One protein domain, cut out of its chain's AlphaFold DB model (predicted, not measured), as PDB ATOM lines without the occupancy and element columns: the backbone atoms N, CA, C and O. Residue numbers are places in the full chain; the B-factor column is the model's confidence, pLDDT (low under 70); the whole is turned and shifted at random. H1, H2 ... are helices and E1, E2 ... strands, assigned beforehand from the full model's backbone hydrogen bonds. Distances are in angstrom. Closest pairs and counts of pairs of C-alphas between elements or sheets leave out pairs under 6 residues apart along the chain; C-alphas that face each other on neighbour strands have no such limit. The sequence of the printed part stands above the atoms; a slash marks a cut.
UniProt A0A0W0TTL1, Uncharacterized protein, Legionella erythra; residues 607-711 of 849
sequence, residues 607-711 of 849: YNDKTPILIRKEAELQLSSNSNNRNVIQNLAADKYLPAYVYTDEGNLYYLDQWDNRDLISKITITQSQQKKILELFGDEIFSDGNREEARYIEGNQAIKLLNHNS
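What this domain is: This is residues 607 to 711 of the 849 residues of an uncharacterized protein of Legionella erythra (UniProt A0A0W0TTL1). A strongly twisted sheet of five strands forms the core, with H1 packed on E3 and E4 from one side, while on the other side H2 crosses over E1 and H3 stands beside the strands, near E5. Two long unnamed stretches, residues 617 to 631 and 683 to 695, loop away from the sheet. The printed part has 105 residues with three named helices and five named strands, in the order E1, H1, E2, E3, E4, H2, E5, H3. The sheet runs E4, E3, E2, E1, E5 and is mixed; the class is mixed, helices and strands. The whole is compact, with a radius of gyration of the C-alphas of 13.3 A and spans of 37 by 29 by 23 A.

Where its parts are: E1, residues 610 to 616, begins at C-alpha 610 (82.856, 50.030, 26.337) and is 19.0 A long. H1 is residues 632 to 638, 9.9 A, and E2 residues 644 to 648, 12.7 A, from C-alpha 644 at (78.910, 52.165, 35.057). E3, residues 653 to 659, measures 20.3 A, and E4, residues 662 to 668, 19.3 A. H2, residues 672 to 682, measures 15.6 A. E5 is residues 696 to 699, 10.4 A, and H3 residues 700 to 707, 10.1 A, ending at C-alpha 707 (74.176, 60.774, 26.402).

How they stand to each other: E1 and E5 are antiparallel, with N 613 and O 696 2.7 A apart. E1 and E2 are parallel, with N 645 and O 612 2.8 A apart; E1, H1 and E2 form a strand-helix-strand unit, two parallel neighbour strands with a helix between, its crossover right-handed. E2, E3 and E4 form a meander, each strand the antiparallel neighbour of the one before, with N 654 and O 646 2.8 A apart and N 668 and O 653 2.8 A apart. H1 is on the sheet; its closest C-alphas to E3 are those of Ile 633 and Leu 656, 6.9 A apart. H2 is on the sheet at a height of 9.6 A, over E1 and across the strands at 83 degrees to E1 on the local plane. H3 stands at the sheet's level, and is close to H2 but not clearly touching, at 6.5 A between the C-alphas of Gln 674 and Leu 706. In H1, H2 and H3 every O i to N i+4 pair is within hydrogen-bond range.

The domain as a whole: The C-alphas farthest apart, those of Asn 628 and Lys 705, are 38.1 A apart. The printed part has no cut; the links E1 to H1 and H2 to E5 are long. The mean pLDDT of the printed part is 73.2, and it is under 70 at residues 607 to 609, 622 to 631, 659 to 662 and 683 to 694.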
ATOM      1  N   TYR A 607      89.918  49.537  31.418       58.12
ATOM      2  CA  TYR A 607      88.499  49.650  31.096       58.12
ATOM      3  C   TYR A 607      88.361  49.717  29.576       58.12
ATOM      4  O   TYR A 607      88.813  50.670  28.945       58.12
ATOM      5  N   ASN A 608      87.825  48.630  29.010       54.62
ATOM      6  CA  ASN A 608      87.610  48.443  27.581       54.62
ATOM      7  C   ASN A 608      86.924  49.672  26.978       54.62
ATOM      8  O   ASN A 608      86.238  50.414  27.679       54.62
ATOM      9  N   ASP A 609      87.008  49.808  25.654       57.94
ATOM     10  CA  ASP A 609      86.347  50.860  24.867       57.94
ATOM     11  C   ASP A 609      84.841  51.013  25.158       57.94
ATOM     12  O   ASP A 609      84.234  51.977  24.697       57.94
ATOM     13  N   LYS A 610      84.251  50.092  25.936       70.38
ATOM     14  CA  LYS A 610      82.856  50.030  26.337       70.38
ATOM     15  C   LYS A 610      82.670  50.073  27.859       70.38
ATOM     16  O   LYS A 610      83.236  49.265  28.591       70.38
ATOM     17  N   THR A 611      81.823  50.990  28.319       77.50
ATOM     18  CA  THR A 611      81.376  51.126  29.715       77.50
ATOM     19  C   THR A 611      80.047  50.383  29.887       77.50
ATOM     20  O   THR A 611      79.207  50.487  28.988       77.50
ATOM     21  N   PRO A 612      79.826  49.633  30.979       83.75
ATOM     22  CA  PRO A 612      78.550  48.977  31.199       83.75
ATOM     23  C   PRO A 612      77.420  49.997  31.386       83.75
ATOM     24  O   PRO A 612      77.607  51.044  32.005       83.75
ATOM     25  N   ILE A 613      76.248  49.679  30.849       85.81
ATOM     26  CA  ILE A 613      74.970  50.324  31.112       85.81
ATOM     27  C   ILE A 613      74.013  49.260  31.660       85.81
ATOM     28  O   ILE A 613      73.879  48.175  31.091       85.81
ATOM     29  N   LEU A 614      73.402  49.557  32.802       82.94
ATOM     30  CA  LEU A 614      72.594  48.638  33.603       82.94
ATOM     31  C   LEU A 614      71.195  49.212  33.806       82.94
ATOM     32  O   LEU A 614      71.051  50.432  33.860       82.94
ATOM     33  N   ILE A 615      70.196  48.344  33.981       81.38
ATOM     34  CA  ILE A 615      68.849  48.751  34.399       81.38
ATOM     35  C   ILE A 615      68.626  48.377  35.860       81.38
ATOM     36  O   ILE A 615      68.840  47.227  36.246       81.38
ATOM     37  N   ARG A 616      68.249  49.350  36.689       79.38
ATOM     38  CA  ARG A 616      67.990  49.174  38.129       79.38
ATOM     39  C   ARG A 616      66.801  50.028  38.550       79.38
ATOM     40  O   ARG A 616      66.504  51.018  37.895       79.38
ATOM     41  N   LYS A 617      66.160  49.719  39.672       77.62
ATOM     42  CA  LYS A 617      65.162  50.646  40.236       77.62
ATOM     43  C   LYS A 617      65.874  51.860  40.826       77.62
ATOM     44  O   LYS A 617      66.921  51.702  41.453       77.62
ATOM     45  N   GLU A 618      65.322  53.067  40.706       77.94
ATOM     46  CA  GLU A 618      65.952  54.252  41.314       77.94
ATOM     47  C   GLU A 618      66.069  54.115  42.839       77.94
ATOM     48  O   GLU A 618      67.062  54.534  43.432       77.94
ATOM     49  N   ALA A 619      65.126  53.407  43.468       71.88
ATOM     50  CA  ALA A 619      65.181  53.050  44.884       71.88
ATOM     51  C   ALA A 619      66.351  52.121  45.269       71.88
ATOM     52  O   ALA A 619      66.648  52.019  46.455       71.88
ATOM     53  N   GLU A 620      67.010  51.448  44.318       71.44
ATOM     54  CA  GLU A 620      68.203  50.618  44.557       71.44
ATOM     55  C   GLU A 620      69.488  51.460  44.581       71.44
ATOM     56  O   GLU A 620      70.478  51.056  45.184       71.44
ATOM     57  N   LEU A 621      69.471  52.669  44.013       73.25
ATOM     58  CA  LEU A 621      70.609  53.595  44.001       73.25
ATOM     59  C   LEU A 621      70.825  54.325  45.346       73.25
ATOM     60  O   LEU A 621      71.482  55.365  45.360       73.25
ATOM     61  N   GLN A 622      70.260  53.835  46.467       61.97
ATOM     62  CA  GLN A 622      70.212  54.567  47.745       61.97
ATOM     63  C   GLN A 622      71.575  55.148  48.149       61.97
ATOM     64  O   GLN A 622      72.553  54.436  48.362       61.97
ATOM     65  N   LEU A 623      71.593  56.472  48.297       55.59
ATOM     66  CA  LEU A 623      72.773  57.314  48.501       55.59
ATOM     67  C   LEU A 623      73.219  57.451  49.972       55.59
ATOM     68  O   LEU A 623      74.139  58.219  50.250       55.59
ATOM     69  N   SER A 624      72.581  56.770  50.934       48.38
ATOM     70  CA  SER A 624      72.884  56.937  52.365       48.38
ATOM     71  C   SER A 624      73.625  55.734  52.962       48.38
ATOM     72  O   SER A 624      73.181  54.590  52.920       48.38
ATOM     73  N   SER A 625      74.764  56.021  53.589       46.03
ATOM     74  CA  SER A 625      75.723  55.084  54.189       46.03
ATOM     75  C   SER A 625      75.238  54.352  55.456       46.03
ATOM     76  O   SER A 625      76.067  53.898  56.237       46.03
ATOM     77  N   ASN A 626      73.925  54.263  55.704       44.91
ATOM     78  CA  ASN A 626      73.366  53.849  57.001       44.91
ATOM     79  C   ASN A 626      72.308  52.729  56.950       44.91
ATOM     80  O   ASN A 626      71.564  52.557  57.914       44.91
ATOM     81  N   SER A 627      72.237  51.929  55.884       42.00
ATOM     82  CA  SER A 627      71.405  50.715  55.885       42.00
ATOM     83  C   SER A 627      72.253  49.456  55.698       42.00
ATOM     84  O   SER A 627      73.233  49.459  54.963       42.00
ATOM     85  N   ASN A 628      71.864  48.360  56.357       45.59
ATOM     86  CA  ASN A 628      72.484  47.028  56.257       45.59
ATOM     87  C   ASN A 628      72.377  46.385  54.851       45.59
ATOM     88  O   ASN A 628      72.691  45.206  54.690       45.59
ATOM     89  N   ASN A 629      71.945  47.135  53.834       47.09
ATOM     90  CA  ASN A 629      71.919  46.714  52.441       47.09
ATOM     91  C   ASN A 629      73.190  47.212  51.746       47.09
ATOM     92  O   ASN A 629      73.500  48.401  51.777       47.09
ATOM     93  N   ARG A 630      73.937  46.297  51.117       52.41
ATOM     94  CA  ARG A 630      75.125  46.643  50.323       52.41
ATOM     95  C   ARG A 630      74.762  47.704  49.283       52.41
ATOM     96  O   ARG A 630      73.867  47.475  48.472       52.41
ATOM     97  N   ASN A 631      75.476  48.831  49.302       69.62
ATOM     98  CA  ASN A 631      75.346  49.892  48.304       69.62
ATOM     99  C   ASN A 631      75.554  49.287  46.899       69.62
ATOM    100  O   ASN A 631      76.496  48.517  46.698       69.62
ATOM    101  N   VAL A 632      74.710  49.633  45.919       72.69
ATOM    102  CA  VAL A 632      74.857  49.194  44.517       72.69
ATOM    103  C   VAL A 632      76.266  49.472  43.994       72.69
ATOM    104  O   VAL A 632      76.824  48.630  43.296       72.69
ATOM    105  N   ILE A 633      76.898  50.574  44.404       74.31
ATOM    106  CA  ILE A 633      78.291  50.874  44.041       74.31
ATOM    107  C   ILE A 633      79.260  49.826  44.594       74.31
ATOM    108  O   ILE A 633      80.140  49.382  43.869       74.31
ATOM    109  N   GLN A 634      79.081  49.361  45.831       73.62
ATOM    110  CA  GLN A 634      79.935  48.321  46.417       73.62
ATOM    111  C   GLN A 634      79.772  46.975  45.704       73.62
ATOM    112  O   GLN A 634      80.766  46.280  45.491       73.62
ATOM    113  N   ASN A 635      78.550  46.621  45.294       75.94
ATOM    114  CA  ASN A 635      78.301  45.403  44.515       75.94
ATOM    115  C   ASN A 635      78.936  45.507  43.119       75.94
ATOM    116  O   ASN A 635      79.714  44.642  42.728       75.94
ATOM    117  N   LEU A 636      78.712  46.620  42.412       77.56
ATOM    118  CA  LEU A 636      79.326  46.863  41.103       77.56
ATOM    119  C   LEU A 636      80.858  46.954  41.177       77.56
ATOM    120  O   LEU A 636      81.539  46.545  40.237       77.56
ATOM    121  N   ALA A 637      81.418  47.459  42.278       75.44
ATOM    122  CA  ALA A 637      82.857  47.458  42.528       75.44
ATOM    123  C   ALA A 637      83.397  46.033  42.723       75.44
ATOM    124  O   ALA A 637      84.416  45.679  42.123       75.44
ATOM    125  N   ALA A 638      82.707  45.206  43.520       77.00
ATOM    126  CA  ALA A 638      83.078  43.811  43.769       77.00
ATOM    127  C   ALA A 638      83.060  42.974  42.478       77.00
ATOM    128  O   ALA A 638      83.990  42.203  42.225       77.00
ATOM    129  N   ASP A 639      82.067  43.219  41.623       73.00
ATOM    130  CA  ASP A 639      81.892  42.547  40.332       73.00
ATOM    131  C   ASP A 639      82.717  43.183  39.196       73.00
ATOM    132  O   ASP A 639      82.690  42.721  38.055       73.00
ATOM    133  N   LYS A 640      83.510  44.224  39.500       75.38
ATOM    134  CA  LYS A 640      84.379  44.956  38.555       75.38
ATOM    135  C   LYS A 640      83.623  45.609  37.388       75.38
ATOM    136  O   LYS A 640      84.197  45.810  36.316       75.38
ATOM    137  N   TYR A 641      82.367  45.983  37.612       76.56
ATOM    138  CA  TYR A 641      81.526  46.718  36.667       76.56
ATOM    139  C   TYR A 641      81.636  48.239  36.795       76.56
ATOM    140  O   TYR A 641      81.046  48.947  35.987       76.56
ATOM    141  N   LEU A 642      82.383  48.774  37.764       77.69
ATOM    142  CA  LEU A 642      82.638  50.213  37.826       77.69
ATOM    143  C   LEU A 642      83.788  50.638  36.906       77.69
ATOM    144  O   LEU A 642      84.803  49.941  36.866       77.69
ATOM    145  N   PRO A 643      83.671  51.798  36.236       80.00
ATOM    146  CA  PRO A 643      82.510  52.694  36.281       80.00
ATOM    147  C   PRO A 643      81.360  52.219  35.388       80.00
ATOM    148  O   PRO A 643      81.599  51.554  34.382       80.00
ATOM    149  N   ALA A 644      80.131  52.616  35.725       85.25
ATOM    150  CA  ALA A 644      78.910  52.165  35.057       85.25
ATOM    151  C   ALA A 644      77.914  53.305  34.817       85.25
ATOM    152  O   ALA A 644      77.846  54.265  35.581       85.25
ATOM    153  N   TYR A 645      77.092  53.161  33.783       87.62
ATOM    154  CA  TYR A 645      75.848  53.904  33.638       87.62
ATOM    155  C   TYR A 645      74.693  53.072  34.197       87.62
ATOM    156  O   TYR A 645      74.622  51.869  33.960       87.62
ATOM    157  N   VAL A 646      73.770  53.698  34.914       87.94
ATOM    158  CA  VAL A 646      72.567  53.043  35.429       87.94
ATOM    159  C   VAL A 646      71.349  53.814  34.958       87.94
ATOM    160  O   VAL A 646      71.138  54.954  35.361       87.94
ATOM    161  N   TYR A 647      70.586  53.199  34.063       86.75
ATOM    162  CA  TYR A 647      69.277  53.673  33.645       86.75
ATOM    163  C   TYR A 647      68.228  53.122  34.609       86.75
ATOM    164  O   TYR A 647      68.285  51.946  34.966       86.75
ATOM    165  N   THR A 648      67.301  53.959  35.056       85.31
ATOM    166  CA  THR A 648      66.275  53.557  36.013       85.31
ATOM    167  C   THR A 648      64.921  53.349  35.358       85.31
ATOM    168  O   THR A 648      64.637  53.937  34.312       85.31
ATOM    169  N   ASP A 649      64.078  52.523  35.977       77.62
ATOM    170  CA  ASP A 649      62.705  52.263  35.516       77.62
ATOM    171  C   ASP A 649      61.877  53.561  35.420       77.62
ATOM    172  O   ASP A 649      60.998  53.703  34.573       77.62
ATOM    173  N   GLU A 650      62.213  54.547  36.248       81.06
ATOM    174  CA  GLU A 650      61.642  55.893  36.293       81.06
ATOM    175  C   GLU A 650      62.140  56.805  35.150       81.06
ATOM    176  O   GLU A 650      61.745  57.967  35.052       81.06
ATOM    177  N   GLY A 651      63.006  56.296  34.269       78.69
ATOM    178  CA  GLY A 651      63.520  57.003  33.096       78.69
ATOM    179  C   GLY A 651      64.698  57.938  33.378       78.69
ATOM    180  O   GLY A 651      65.021  58.788  32.538       78.69
ATOM    181  N   ASN A 652      65.339  57.801  34.543       86.75
ATOM    182  CA  ASN A 652      66.520  58.570  34.927       86.75
ATOM    183  C   ASN A 652      67.807  57.828  34.544       86.75
ATOM    184  O   ASN A 652      67.842  56.605  34.499       86.75
ATOM    185  N   LEU A 653      68.889  58.560  34.279       88.12
ATOM    186  CA  LEU A 653      70.199  57.973  34.001       88.12
ATOM    187  C   LEU A 653      71.235  58.513  34.978       88.12
ATOM    188  O   LEU A 653      71.340  59.722  35.180       88.12
ATOM    189  N   TYR A 654      72.028  57.614  35.540       87.88
ATOM    190  CA  TYR A 654      73.094  57.915  36.482       87.88
ATOM    191  C   TYR A 654      74.426  57.383  35.967       87.88
ATOM    192  O   TYR A 654      74.483  56.355  35.299       87.88
ATOM    193  N   TYR A 655      75.508  58.080  36.286       87.06
ATOM    194  CA  TYR A 655      76.873  57.598  36.142       87.06
ATOM    195  C   TYR A 655      77.446  57.317  37.525       87.06
ATOM    196  O   TYR A 655      77.408  58.191  38.394       87.06
ATOM    197  N   LEU A 656      77.946  56.098  37.714       84.69
ATOM    198  CA  LEU A 656      78.506  55.598  38.961       84.69
ATOM    199  C   LEU A 656      79.997  55.321  38.793       84.69
ATOM    200  O   LEU A 656      80.422  54.704  37.811       84.69
ATOM    201  N   ASP A 657      80.777  55.727  39.786       80.06
ATOM    202  CA  ASP A 657      82.217  55.493  39.843       80.06
ATOM    203  C   ASP A 657      82.687  55.365  41.303       80.06
ATOM    204  O   ASP A 657      81.961  55.734  42.229       80.06
ATOM    205  N   GLN A 658      83.896  54.847  41.525       74.75
ATOM    206  CA  GLN A 658      84.471  54.721  42.866       74.75
ATOM    207  C   GLN A 658      85.949  55.118  42.895       74.75
ATOM    208  O   GLN A 658      86.751  54.685  42.067       74.75
ATOM    209  N   TRP A 659      86.326  55.925  43.892       67.19
ATOM    210  CA  TRP A 659      87.703  56.381  44.084       67.19
ATOM    211  C   TRP A 659      88.107  56.410  45.549       67.19
ATOM    212  O   TRP A 659      87.525  57.160  46.330       67.19
ATOM    213  N   ASP A 660      89.152  55.666  45.915       62.31
ATOM    214  CA  ASP A 660      89.698  55.669  47.282       62.31
ATOM    215  C   ASP A 660      88.601  55.424  48.340       62.31
ATOM    216  O   ASP A 660      88.466  56.155  49.318       62.31
ATOM    217  N   ASN A 661      87.750  54.425  48.069       62.06
ATOM    218  CA  ASN A 661      86.571  54.059  48.864       62.06
ATOM    219  C   ASN A 661      85.496  55.158  48.991       62.06
ATOM    220  O   ASN A 661      84.643  55.081  49.874       62.06
ATOM    221  N   ARG A 662      85.514  56.172  48.117       68.75
ATOM    222  CA  ARG A 662      84.430  57.149  47.964       68.75
ATOM    223  C   ARG A 662      83.561  56.791  46.769       68.75
ATOM    224  O   ARG A 662      84.058  56.665  45.649       68.75
ATOM    225  N   ASP A 663      82.273  56.678  47.038       74.94
ATOM    226  CA  ASP A 663      81.231  56.372  46.068       74.94
ATOM    227  C   ASP A 663      80.788  57.669  45.369       74.94
ATOM    228  O   ASP A 663      80.468  58.661  46.028       74.94
ATOM    229  N   LEU A 664      80.810  57.687  44.033       77.31
ATOM    230  CA  LEU A 664      80.497  58.862  43.219       77.31
ATOM    231  C   LEU A 664      79.285  58.583  42.332       77.31
ATOM    232  O   LEU A 664      79.266  57.596  41.597       77.31
ATOM    233  N   ILE A 665      78.296  59.479  42.381       81.56
ATOM    234  CA  ILE A 665      77.049  59.381  41.613       81.56
ATOM    235  C   ILE A 665      76.769  60.716  40.940       81.56
ATOM    236  O   ILE A 665      76.663  61.741  41.609       81.56
ATOM    237  N   SER A 666      76.603  60.696  39.620       83.75
ATOM    238  CA  SER A 666      76.206  61.866  38.838       83.75
ATOM    239  C   SER A 666      74.949  61.563  38.037       83.75
ATOM    240  O   SER A 666      74.947  60.655  37.207       83.75
ATOM    241  N   LYS A 667      73.883  62.340  38.242       85.62
ATOM    242  CA  LYS A 667      72.685  62.270  37.395       85.62
ATOM    243  C   LYS A 667      72.985  62.882  36.025       85.62
ATOM    244  O   LYS A 667      73.578  63.956  35.945       85.62
ATOM    245  N   ILE A 668      72.569  62.212  34.957       87.31
ATOM    246  CA  ILE A 668      72.738  62.655  33.572       87.31
ATOM    247  C   ILE A 668      71.382  63.072  33.026       87.31
ATOM    248  O   ILE A 668      70.434  62.288  32.999       87.31
ATOM    249  N   THR A 669      71.295  64.312  32.555       86.00
ATOM    250  CA  THR A 669      70.106  64.802  31.862       86.00
ATOM    251  C   THR A 669      70.021  64.175  30.473       86.00
ATOM    252  O   THR A 669      70.923  64.344  29.656       86.00
ATOM    253  N   ILE A 670      68.915  63.483  30.197       85.31
ATOM    254  CA  ILE A 670      68.626  62.869  28.898       85.31
ATOM    255  C   ILE A 670      67.277  63.356  28.360       85.31
ATOM    256  O   ILE A 670      66.336  63.598  29.110       85.31
ATOM    257  N   THR A 671      67.189  63.520  27.045       86.69
ATOM    258  CA  THR A 671      65.968  63.872  26.306       86.69
ATOM    259  C   THR A 671      65.124  62.630  26.006       86.69
ATOM    260  O   THR A 671      65.638  61.511  25.999       86.69
ATOM    261  N   GLN A 672      63.850  62.814  25.643       81.88
ATOM    262  CA  GLN A 672      62.963  61.709  25.238       81.88
ATOM    263  C   GLN A 672      63.512  60.893  24.054       81.88
ATOM    264  O   GLN A 672      63.380  59.671  24.013       81.88
ATOM    265  N   SER A 673      64.185  61.544  23.096       83.44
ATOM    266  CA  SER A 673      64.828  60.844  21.976       83.44
ATOM    267  C   SER A 673      66.000  59.968  22.439       83.44
ATOM    268  O   SER A 673      66.199  58.874  21.913       83.44
ATOM    269  N   GLN A 674      66.759  60.420  23.441       86.44
ATOM    270  CA  GLN A 674      67.861  59.652  24.023       86.44
ATOM    271  C   GLN A 674      67.341  58.499  24.887       86.44
ATOM    272  O   GLN A 674      67.863  57.397  24.771       86.44
ATOM    273  N   GLN A 675      66.277  58.717  25.670       83.31
ATOM    274  CA  GLN A 675      65.576  57.659  26.410       83.31
ATOM    275  C   GLN A 675      65.132  56.533  25.472       83.31
ATOM    276  O   GLN A 675      65.463  55.375  25.706       83.31
ATOM    277  N   LYS A 676      64.475  56.876  24.355       81.19
ATOM    278  CA  LYS A 676      64.046  55.890  23.355       81.19
ATOM    279  C   LYS A 676      65.220  55.087  22.788       81.19
ATOM    280  O   LYS A 676      65.143  53.869  22.719       81.19
ATOM    281  N   LYS A 677      66.332  55.747  22.450       82.75
ATOM    282  CA  LYS A 677      67.544  55.072  21.953       82.75
ATOM    283  C   LYS A 677      68.218  54.181  22.997       82.75
ATOM    284  O   LYS A 677      68.790  53.161  22.636       82.75
ATOM    285  N   ILE A 678      68.186  54.562  24.275       80.75
ATOM    286  CA  ILE A 678      68.682  53.711  25.364       80.75
ATOM    287  C   ILE A 678      67.804  52.461  25.460       80.75
ATOM    288  O   ILE A 678      68.341  51.361  25.446       80.75
ATOM    289  N   LEU A 679      66.477  52.608  25.460       77.38
ATOM    290  CA  LEU A 679      65.540  51.478  25.468       77.38
ATOM    291  C   LEU A 679      65.731  50.560  24.244       77.38
ATOM    292  O   LEU A 679      65.814  49.347  24.399       77.38
ATOM    293  N   GLU A 680      65.933  51.123  23.047       78.38
ATOM    294  CA  GLU A 680      66.264  50.367  21.823       78.38
ATOM    295  C   GLU A 680      67.566  49.549  21.958       78.38
ATOM    296  O   GLU A 680      67.655  48.443  21.424       78.38
ATOM    297  N   LEU A 681      68.571  50.042  22.699       74.75
ATOM    298  CA  LEU A 681      69.814  49.299  22.970       74.75
ATOM    299  C   LEU A 681      69.603  48.093  23.896       74.75
ATOM    300  O   LEU A 681      70.416  47.164  23.879       74.75
ATOM    301  N   PHE A 682      68.541  48.100  24.702       71.31
ATOM    302  CA  PHE A 682      68.204  47.036  25.643       71.31
ATOM    303  C   PHE A 682      67.124  46.066  25.122       71.31
ATOM    304  O   PHE A 682      67.130  44.907  25.538       71.31
ATOM    305  N   GLY A 683      66.292  46.481  24.159       67.19
ATOM    306  CA  GLY A 683      65.149  45.715  23.630       67.19
ATOM    307  C   GLY A 683      63.865  45.941  24.441       67.19
ATOM    308  O   GLY A 683      63.895  46.647  25.435       67.19
ATOM    309  N   ASP A 684      62.729  45.352  24.056       60.62
ATOM    310  CA  ASP A 684      61.447  45.552  24.771       60.62
ATOM    311  C   ASP A 684      61.288  44.656  26.031       60.62
ATOM    312  O   ASP A 684      60.359  44.831  26.818       60.62
ATOM    313  N   GLU A 685      62.202  43.704  26.270       54.81
ATOM    314  CA  GLU A 685      62.091  42.655  27.313       54.81
ATOM    315  C   GLU A 685      62.691  43.024  28.693       54.81
ATOM    316  O   GLU A 685      62.784  42.189  29.602       54.81
ATOM    317  N   ILE A 686      63.097  44.281  28.876       56.31
ATOM    318  CA  ILE A 686      63.970  44.745  29.975       56.31
ATOM    319  C   ILE A 686      63.322  44.808  31.365       56.31
ATOM    320  O   ILE A 686      64.017  44.987  32.363       56.31
ATOM    321  N   PHE A 687      62.004  44.632  31.455       58.47
ATOM    322  CA  PHE A 687      61.266  44.719  32.720       58.47
ATOM    323  C   PHE A 687      60.986  43.360  33.378       58.47
ATOM    324  O   PHE A 687      60.388  43.327  34.454       58.47
ATOM    325  N   SER A 688      61.440  42.252  32.782       57.25
ATOM    326  CA  SER A 688      61.354  40.910  33.374       57.25
ATOM    327  C   SER A 688      62.460  40.687  34.424       57.25
ATOM    328  O   SER A 688      63.621  41.015  34.187       57.25
ATOM    329  N   ASP A 689      62.116  40.141  35.600       54.94
ATOM    330  CA  ASP A 689      63.027  40.055  36.764       54.94
ATOM    331  C   ASP A 689      64.334  39.270  36.496       54.94
ATOM    332  O   ASP A 689      65.324  39.501  37.182       54.94
ATOM    333  N   GLY A 690      64.377  38.398  35.478       52.41
ATOM    334  CA  GLY A 690      65.565  37.607  35.121       52.41
ATOM    335  C   GLY A 690      66.616  38.324  34.261       52.41
ATOM    336  O   GLY A 690      67.775  37.928  34.285       52.41
ATOM    337  N   ASN A 691      66.250  39.392  33.540       52.50
ATOM    338  CA  ASN A 691      67.145  40.094  32.600       52.50
ATOM    339  C   ASN A 691      67.768  41.376  33.183       52.50
ATOM    340  O   ASN A 691      68.578  42.031  32.526       52.50
ATOM    341  N   ARG A 692      67.406  41.754  34.417       60.50
ATOM    342  CA  ARG A 692      67.894  42.985  35.061       60.50
ATOM    343  C   ARG A 692      69.371  42.912  35.451       60.50
ATOM    344  O   ARG A 692      70.004  43.952  35.590       60.50
ATOM    345  N   GLU A 693      69.954  41.728  35.613       58.88
ATOM    346  CA  GLU A 693      71.337  41.585  36.095       58.88
ATOM    347  C   GLU A 693      72.410  41.697  34.996       58.88
ATOM    348  O   GLU A 693      73.567  41.980  35.310       58.88
ATOM    349  N   GLU A 694      72.052  41.566  33.713       66.75
ATOM    350  CA  GLU A 694      73.029  41.560  32.618       66.75
ATOM    351  C   GLU A 694      73.485  42.970  32.200       66.75
ATOM    352  O   GLU A 694      72.698  43.830  31.797       66.75
ATOM    353  N   ALA A 695      74.798  43.204  32.243       73.56
ATOM    354  CA  ALA A 695      75.405  44.441  31.762       73.56
ATOM    355  C   ALA A 695      75.427  44.495  30.227       73.56
ATOM    356  O   ALA A 695      76.050  43.652  29.575       73.56
ATOM    357  N   ARG A 696      74.836  45.545  29.642       79.75
ATOM    358  CA  ARG A 696      75.109  45.928  28.246       79.75
ATOM    359  C   ARG A 696      76.230  46.945  28.200       79.75
ATOM    360  O   ARG A 696      76.579  47.525  29.212       79.75
ATOM    361  N   TYR A 697      76.822  47.159  27.034       80.94
ATOM    362  CA  TYR A 697      78.066  47.916  26.920       80.94
ATOM    363  C   TYR A 697      77.937  49.026  25.878       80.94
ATOM    364  O   TYR A 697      77.608  48.746  24.727       80.94
ATOM    365  N   ILE A 698      78.239  50.269  26.268       77.81
ATOM    366  CA  ILE A 698      78.250  51.442  25.381       77.81
ATOM    367  C   ILE A 698      79.672  51.959  25.185       77.81
ATOM    368  O   ILE A 698      80.415  52.122  26.154       77.81
ATOM    369  N   GLU A 699      80.067  52.235  23.939       74.25
ATOM    370  CA  GLU A 699      81.400  52.781  23.678       74.25
ATOM    371  C   GLU A 699      81.557  54.208  24.213       74.25
ATOM    372  O   GLU A 699      80.607  54.988  24.189       74.25
ATOM    373  N   GLY A 700      82.763  54.609  24.627       70.06
ATOM    374  CA  GLY A 700      83.003  55.962  25.158       70.06
ATOM    375  C   GLY A 700      82.559  57.089  24.208       70.06
ATOM    376  O   GLY A 700      81.859  58.014  24.612       70.06
ATOM    377  N   ASN A 701      82.877  56.971  22.915       70.06
ATOM    378  CA  ASN A 701      82.444  57.936  21.894       70.06
ATOM    379  C   ASN A 701      80.932  57.890  21.635       70.06
ATOM    380  O   ASN A 701      80.330  58.907  21.285       70.06
ATOM    381  N   GLN A 702      80.315  56.717  21.797       74.00
ATOM    382  CA  GLN A 702      78.867  56.564  21.699       74.00
ATOM    383  C   GLN A 702      78.182  57.189  22.911       74.00
ATOM    384  O   GLN A 702      77.202  57.887  22.718       74.00
ATOM    385  N   ALA A 703      78.720  57.042  24.123       76.50
ATOM    386  CA  ALA A 703      78.205  57.690  25.325       76.50
ATOM    387  C   ALA A 703      78.274  59.223  25.219       76.50
ATOM    388  O   ALA A 703      77.289  59.894  25.512       76.50
ATOM    389  N   ILE A 704      79.372  59.787  24.702       76.31
ATOM    390  CA  ILE A 704      79.477  61.239  24.474       76.31
ATOM    391  C   ILE A 704      78.417  61.714  23.471       76.31
ATOM    392  O   ILE A 704      77.744  62.708  23.714       76.31
ATOM    393  N   LYS A 705      78.225  60.997  22.355       80.44
ATOM    394  CA  LYS A 705      77.244  61.380  21.323       80.44
ATOM    395  C   LYS A 705      75.793  61.137  21.745       80.44
ATOM    396  O   LYS A 705      74.922  61.939  21.432       80.44
ATOM    397  N   LEU A 706      75.529  60.009  22.400       81.62
ATOM    398  CA  LEU A 706      74.190  59.556  22.761       81.62
ATOM    399  C   LEU A 706      73.706  60.213  24.044       81.62
ATOM    400  O   LEU A 706      72.553  60.606  24.099       81.62
ATOM    401  N   LEU A 707      74.556  60.326  25.060       83.12
ATOM    402  CA  LEU A 707      74.176  60.774  26.402       83.12
ATOM    403  C   LEU A 707      74.607  62.216  26.681       83.12
ATOM    404  O   LEU A 707      74.303  62.737  27.748       83.12
ATOM    405  N   ASN A 708      75.339  62.849  25.755       79.44
ATOM    406  CA  ASN A 708      76.012  64.133  25.972       79.44
ATOM    407  C   ASN A 708      76.844  64.150  27.270       79.44
ATOM    408  O   ASN A 708      76.971  65.170  27.942       79.44
ATOM    409  N   HIS A 709      77.387  62.988  27.644       78.56
ATOM    410  CA  HIS A 709      78.093  62.791  28.898       78.56
ATOM    411  C   HIS A 709      79.506  62.303  28.627       78.56
ATOM    412  O   HIS A 709      79.725  61.290  27.958       78.56
ATOM    413  N   ASN A 710      80.473  63.014  29.195       78.38
ATOM    414  CA  ASN A 710      81.867  62.641  29.123       78.38
ATOM    415  C   ASN A 710      82.409  62.333  30.515       78.38
ATOM    416  O   ASN A 710      82.792  63.235  31.259       78.38
ATOM    417  N   SER A 711      82.501  61.041  30.830       74.38
ATOM    418  CA  SER A 711      82.960  60.555  32.138       74.38
ATOM    419  C   SER A 711      84.349  61.044  32.564       74.38
ATOM    420  O   SER A 711      84.676  61.000  33.743       74.38
TER     421      SER A 711